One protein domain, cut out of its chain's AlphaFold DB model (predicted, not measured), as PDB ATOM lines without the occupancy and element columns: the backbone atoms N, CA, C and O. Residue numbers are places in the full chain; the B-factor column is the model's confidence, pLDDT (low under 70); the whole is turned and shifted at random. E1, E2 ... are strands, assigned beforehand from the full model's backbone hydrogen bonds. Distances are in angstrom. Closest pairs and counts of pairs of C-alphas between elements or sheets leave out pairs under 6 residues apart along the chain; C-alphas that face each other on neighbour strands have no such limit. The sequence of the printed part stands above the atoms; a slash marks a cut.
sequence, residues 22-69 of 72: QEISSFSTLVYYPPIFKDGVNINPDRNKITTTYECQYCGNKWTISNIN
ATOM      1  N   GLN A  22     235.978 157.199  85.600       92.62
ATOM      2  CA  GLN A  22     236.634 157.166  86.904       92.62
ATOM      3  C   GLN A  22     236.701 158.582  87.484       92.62
ATOM      4  O   GLN A  22     236.981 159.530  86.756       92.62
ATOM      5  N   GLU A  23     236.482 158.733  88.788       92.56
ATOM      6  CA  GLU A  23     236.824 159.961  89.513       92.56
ATOM      7  C   GLU A  23     238.341 160.038  89.722       92.56
ATOM      8  O   GLU A  23     238.939 159.115  90.273       92.56
ATOM      9  N   ILE A  24     238.969 161.123  89.265       94.12
ATOM     10  CA  ILE A  24     240.431 161.292  89.324       94.12
ATOM     11  C   ILE A  24     240.843 162.216  90.470       94.12
ATOM     12  O   ILE A  24     241.911 162.051  91.053       94.12
ATOM     13  N   SER A  25     240.034 163.237  90.756       90.31
ATOM     14  CA  SER A  25     240.316 164.205  91.813       90.31
ATOM     15  C   SER A  25     239.047 164.884  92.308       90.31
ATOM     16  O   SER A  25     238.102 165.104  91.549       90.31
ATOM     17  N   SER A  26     239.047 165.245  93.589       87.75
ATOM     18  CA  SER A  26     237.960 165.968  94.236       87.75
ATOM     19  C   SER A  26     238.539 166.968  95.230       87.75
ATOM     20  O   SER A  26     239.385 166.617  96.052       87.75
ATOM     21  N   PHE A  27     238.115 168.227  95.123       84.94
ATOM     22  CA  PHE A  27     238.578 169.325  95.967       84.94
ATOM     23  C   PHE A  27     237.381 170.073  96.540       84.94
ATOM     24  O   PHE A  27     236.468 170.447  95.803       84.94
ATOM     25  N   SER A  28     237.400 170.332  97.844       81.19
ATOM     26  CA  SER A  28     236.438 171.209  98.502       81.19
ATOM     27  C   SER A  28     237.064 172.578  98.756       81.19
ATOM     28  O   SER A  28     238.185 172.693  99.249       81.19
ATOM     29  N   THR A  29     236.332 173.641  98.427       74.62
ATOM     30  CA  THR A  29     236.714 174.985  98.871       74.62
ATOM     31  C   THR A  29     236.218 175.141 100.306       74.62
ATOM     32  O   THR A  29     235.032 175.388 100.511       74.62
ATOM     33  N   LEU A  30     237.090 174.940 101.294       68.50
ATOM     34  CA  LEU A  30     236.752 175.135 102.704       68.50
ATOM     35  C   LEU A  30     237.009 176.597 103.081       68.50
ATOM     36  O   LEU A  30     238.061 176.931 103.624       68.50
ATOM     37  N   VAL A  31     236.076 177.487 102.736       66.25
ATOM     38  CA  VAL A  31     236.177 178.895 103.144       66.25
ATOM     39  C   VAL A  31     235.250 179.136 104.321       66.25
ATOM     40  O   VAL A  31     234.038 179.249 104.160       66.25
ATOM     41  N   TYR A  32     235.832 179.224 105.515       66.19
ATOM     42  CA  TYR A  32     235.101 179.697 106.679       66.19
ATOM     43  C   TYR A  32     234.983 181.220 106.613       66.19
ATOM     44  O   TYR A  32     235.968 181.943 106.775       66.19
ATOM     45  N   TYR A  33     233.765 181.700 106.393       69.12
ATOM     46  CA  TYR A  33     233.410 183.096 106.603       69.12
ATOM     47  C   TYR A  33     232.674 183.203 107.945       69.12
ATOM     48  O   TYR A  33     231.696 182.474 108.139       69.12
ATOM     49  N   PRO A  34     233.077 184.105 108.863       76.19
ATOM     50  CA  PRO A  34     232.233 184.462 109.999       76.19
ATOM     51  C   PRO A  34     230.824 184.812 109.496       76.19
ATOM     52  O   PRO A  34     230.723 185.517 108.490       76.19
ATOM     53  N   PRO A  35     229.745 184.297 110.111       78.19
ATOM     54  CA  PRO A  35     228.395 184.460 109.585       78.19
ATOM     55  C   PRO A  35     227.998 185.939 109.534       78.19
ATOM     56  O   PRO A  35     228.069 186.643 110.542       78.19
ATOM     57  N   ILE A  36     227.573 186.405 108.359       83.44
ATOM     58  CA  ILE A  36     227.015 187.744 108.162       83.44
ATOM     59  C   ILE A  36     225.506 187.591 108.009       83.44
ATOM     60  O   ILE A  36     225.043 186.892 107.112       83.44
ATOM     61  N   PHE A  37     224.734 188.259 108.864       85.69
ATOM     62  CA  PHE A  37     223.275 188.210 108.824       85.69
ATOM     63  C   PHE A  37     222.691 189.517 108.290       85.69
ATOM     64  O   PHE A  37     223.101 190.602 108.702       85.69
ATOM     65  N   LYS A  38     221.692 189.409 107.413       87.94
ATOM     66  CA  LYS A  38     220.839 190.518 106.976       87.94
ATOM     67  C   LYS A  38     219.385 190.066 107.058       87.94
ATOM     68  O   LYS A  38     219.049 189.010 106.536       87.94
ATOM     69  N   ASP A  39     218.548 190.833 107.753       94.12
ATOM     70  CA  ASP A  39     217.121 190.525 107.947       94.12
ATOM     71  C   ASP A  39     216.869 189.122 108.550       94.12
ATOM     72  O   ASP A  39     215.904 188.440 108.221       94.12
ATOM     73  N   GLY A  40     217.775 188.664 109.423       84.81
ATOM     74  CA  GLY A  40     217.718 187.332 110.042       84.81
ATOM     75  C   GLY A  40     218.212 186.184 109.152       84.81
ATOM     76  O   GLY A  40     218.233 185.040 109.599       84.81
ATOM     77  N   VAL A  41     218.651 186.471 107.923       79.50
ATOM     78  CA  VAL A  41     219.166 185.483 106.968       79.50
ATOM     79  C   VAL A  41     220.688 185.554 106.923       79.50
ATOM     80  O   VAL A  41     221.255 186.636 106.775       79.50
ATOM     81  N   ASN A  42     221.363 184.408 107.039       80.88
ATOM     82  CA  ASN A  42     222.799 184.319 106.776       80.88
ATOM     83  C   ASN A  42     223.041 184.572 105.279       80.88
ATOM     84  O   ASN A  42     222.609 183.786 104.439       80.88
ATOM     85  N   ILE A  43     223.698 185.684 104.953       83.56
ATOM     86  CA  ILE A  43     224.000 186.099 103.577       83.56
ATOM     87  C   ILE A  43     225.412 185.726 103.146       83.56
ATOM     88  O   ILE A  43     225.847 186.146 102.068       83.56
ATOM     89  N   ASN A  44     226.151 184.977 103.966       74.44
ATOM     90  CA  ASN A  44     227.446 184.501 103.523       74.44
ATOM     91  C   ASN A  44     227.273 183.718 102.227       74.44
ATOM     92  O   ASN A  44     226.409 182.841 102.144       74.44
ATOM     93  N   PRO A  45     228.136 183.960 101.230       69.38
ATOM     94  CA  PRO A  45     228.280 183.054 100.112       69.38
ATOM     95  C   PRO A  45     229.037 181.810 100.603       69.38
ATOM     96  O   PRO A  45     230.073 181.462 100.039       69.38
ATOM     97  N   ASP A  46     228.565 181.161 101.677       60.47
ATOM     98  CA  ASP A  46     229.016 179.819 101.998       60.47
ATOM     99  C   ASP A  46     228.590 178.960 100.824       60.47
ATOM    100  O   ASP A  46     227.409 178.855 100.485       60.47
ATOM    101  N   ARG A  47     229.581 178.449 100.112       63.34
ATOM    102  CA  ARG A  47     229.307 177.588  98.979       63.34
ATOM    103  C   ARG A  47     230.032 176.278  99.060       63.34
ATOM    104  O   ARG A  47     229.905 175.567  98.070       63.34
ATOM    105  N   ASN A  48     230.757 175.999 100.165       69.12
ATOM    106  CA  ASN A  48     231.532 174.780 100.447       69.12
ATOM    107  C   ASN A  48     231.673 173.894  99.203       69.12
ATOM    108  O   ASN A  48     231.058 172.832  99.082       69.12
ATOM    109  N   LYS A  49     232.366 174.450  98.199       76.50
ATOM    110  CA  LYS A  49     232.135 174.054  96.809       76.50
ATOM    111  C   LYS A  49     232.964 172.825  96.549       76.50
ATOM    112  O   LYS A  49     234.191 172.910  96.635       76.50
ATOM    113  N   ILE A  50     232.314 171.718  96.221       82.06
ATOM    114  CA  ILE A  50     233.001 170.495  95.822       82.06
ATOM    115  C   ILE A  50     233.167 170.532  94.313       82.06
ATOM    116  O   ILE A  50     232.200 170.659  93.561       82.06
ATOM    117  N   THR A  51     234.414 170.454  93.879       85.62
ATOM    118  CA  THR A  51     234.793 170.362  92.476       85.62
ATOM    119  C   THR A  51     235.388 168.983  92.242       85.62
ATOM    120  O   THR A  51     236.437 168.669  92.802       85.62
ATOM    121  N   THR A  52     234.730 168.172  91.420       89.06
ATOM    122  CA  THR A  52     235.128 166.788  91.140       89.06
ATOM    123  C   THR A  52     235.450 166.631  89.664       89.06
ATOM    124  O   THR A  52     234.687 167.082  88.810       89.06
ATOM    125  N   THR A  53     236.584 166.006  89.357       91.81
ATOM    126  CA  THR A  53     237.036 165.739  87.989       91.81
ATOM    127  C   THR A  53     236.941 164.251  87.681       91.81
ATOM    128  O   THR A  53     237.419 163.417  88.451       91.81
ATOM    129  N   TYR A  54     236.377 163.935  86.520       93.31
ATOM    130  CA  TYR A  54     236.192 162.578  86.017       93.31
ATOM    131  C   TYR A  54     236.977 162.352  84.723       93.31
ATOM    132  O   TYR A  54     237.180 163.284  83.946       93.31
ATOM    133  N   GLU A  55     237.377 161.107  84.476       95.75
ATOM    134  CA  GLU A  55     237.992 160.629  83.234       95.75
ATOM    135  C   GLU A  55     237.195 159.470  82.650       95.75
ATOM    136  O   GLU A  55     236.995 158.440  83.294       95.75
ATOM    137  N   CYS A  56     236.757 159.618  81.401       95.62
ATOM    138  CA  CYS A  56     236.086 158.556  80.670       95.62
ATOM    139  C   CYS A  56     237.084 157.458  80.320       95.62
ATOM    140  O   CYS A  56     238.017 157.685  79.555       95.62
ATOM    141  N   GLN A  57     236.813 156.245  80.783       95.81
ATOM    142  CA  GLN A  57     237.667 155.083  80.548       95.81
ATOM    143  C   GLN A  57     237.485 154.481  79.142       95.81
ATOM    144  O   GLN A  57     238.217 153.582  78.751       95.81
ATOM    145  N   TYR A  58     236.522 154.984  78.362       95.69
ATOM    146  CA  TYR A  58     236.323 154.592  76.964       95.69
ATOM    147  C   TYR A  58     237.045 155.512  75.966       95.69
ATOM    148  O   TYR A  58     237.669 155.035  75.028       95.69
ATOM    149  N   CYS A  59     236.952 156.839  76.140       95.81
ATOM    150  CA  CYS A  59     237.491 157.814  75.174       95.81
ATOM    151  C   CYS A  59     238.573 158.751  75.734       95.81
ATOM    152  O   CYS A  59     239.031 159.639  75.012       95.81
ATOM    153  N   GLY A  60     238.928 158.624  77.017       95.50
ATOM    154  CA  GLY A  60     239.943 159.445  77.690       95.50
ATOM    155  C   GLY A  60     239.530 160.893  77.983       95.50
ATOM    156  O   GLY A  60     240.349 161.687  78.437       95.50
ATOM    157  N   ASN A  61     238.280 161.285  77.708       95.62
ATOM    158  CA  ASN A  61     237.825 162.652  77.965       95.62
ATOM    159  C   ASN A  61     237.792 162.964  79.464       95.62
ATOM    160  O   ASN A  61     237.283 162.154  80.238       95.62
ATOM    161  N   LYS A  62     238.227 164.169  79.842       95.06
ATOM    162  CA  LYS A  62     238.183 164.665  81.221       95.06
ATOM    163  C   LYS A  62     237.177 165.799  81.352       95.06
ATOM    164  O   LYS A  62     237.091 166.643  80.462       95.06
ATOM    165  N   TRP A  63     236.401 165.812  82.431       92.50
ATOM    166  CA  TRP A  63     235.454 166.893  82.718       92.50
ATOM    167  C   TRP A  63     235.291 167.105  84.216       92.50
ATOM    168  O   TRP A  63     235.557 166.208  85.013       92.50
ATOM    169  N   THR A  64     234.833 168.298  84.581       90.19
ATOM    170  CA  THR A  64     234.724 168.728  85.972       90.19
ATOM    171  C   THR A  64     233.294 169.144  86.286       90.19
ATOM    172  O   THR A  64     232.679 169.892  85.527       90.19
ATOM    173  N   ILE A  65     232.780 168.675  87.421       86.00
ATOM    174  CA  ILE A  65     231.481 169.053  87.981       86.00
ATOM    175  C   ILE A  65     231.725 169.842  89.268       86.00
ATOM    176  O   ILE A  65     232.691 169.609  89.989       86.00
ATOM    177  N   SER A  66     230.874 170.829  89.522       82.19
ATOM    178  CA  SER A  66     230.977 171.768  90.633       82.19
ATOM    179  C   SER A  66     229.650 171.809  91.384       82.19
ATOM    180  O   SER A  66     228.706 172.417  90.889       82.19
ATOM    181  N   ASN A  67     229.591 171.202  92.568       73.00
ATOM    182  CA  ASN A  67     228.397 171.183  93.411       73.00
ATOM    183  C   ASN A  67     228.551 172.157  94.583       73.00
ATOM    184  O   ASN A  67     229.619 172.261  95.191       73.00
ATOM    185  N   ILE A  68     227.472 172.872  94.892       61.22
ATOM    186  CA  ILE A  68     227.358 173.687  96.100       61.22
ATOM    187  C   ILE A  68     226.691 172.801  97.150       61.22
ATOM    188  O   ILE A  68     225.569 172.345  96.938       61.22
ATOM    189  N   ASN A  69     227.375 172.533  98.261       56.03
ATOM    190  CA  ASN A  69     226.725 171.917  99.412       56.03
ATOM    191  C   ASN A  69     225.875 172.992 100.094       56.03
ATOM    192  O   ASN A  69     226.399 173.800 100.856       56.03
TER     193      ASN A  69
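This is residues 22 to 69 of the 72 residues of an uncharacterized protein of Tenericutes bacterium ADurb.BinA124 (UniProt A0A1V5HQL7). This is a long, thin rod: a narrow, twisted sheet of three strands, E1, E2 and E3, makes one part of its length, and a long loop, residues 30 to 48, runs on past the sheet from E1 and folds back to E2. The strands lie side by side along the rod, with E2 in the middle, and the turn from E2 to E3 lies at the end of the rod away from the loop. The printed part has 48 residues with no named helix and three named strands, E1, E2 and E3 along the chain and in the same order across the sheet, all antiparallel. The class is all strand, though under half of the residues, 23 of 48, are in named elements. The whole is extended, with a radius of gyration of the C-alphas of 15.7 A and spans of 51 by 16 by 9 A.

Find C-alpha 22 at (236.634, 157.166, 86.904), where E1 begins; it takes residues 22 to 29 and measures 21.5 A from first to last C-alpha. Go on through the loop to C-alpha 49 at (232.135, 174.054, 96.809), where E2 begins; it takes residues 49 to 56 and measures 22.7 A. After it look for E3, residues 62 to 68, 20.5 A long, which ends with C-alpha 68 at (227.358, 173.687, 96.100).

Start with the sheet, a meander, in which each strand is the antiparallel neighbour of the one before. It is twisted, with C-alphas up to 4.2 A off its best plane. E1 and E2 form a hairpin, their directions 166 degrees apart; look at the C-alphas of Ser 26 and Thr 52, which face each other at 4.3 A, and at N 27 and O 51, within hydrogen-bond range at 2.9 A. E2 and E3 form a second hairpin at 157 degrees; there the C-alphas of Thr 53 and Thr 64 face each other at 4.3 A, and N 65 and O 52 are within hydrogen-bond range at 2.8 A. E1 and E3 are the edge strands, and E2 is the inner one. In the loop you will find a short antiparallel pairing of residues 37 to 38 with residues 41 to 42.

The two C-alphas farthest apart, those of Asp 39 and Tyr 58, are 51.2 A from each other. The link from E1 to E2, 19 residues, is long, and the link from E2 to E3, 5 residues, is tight. The printed part has no cut. The mean pLDDT of the printed part is 82.6; look for values under 70 at residues 30 to 33, 45 to 48 and 68 to 69.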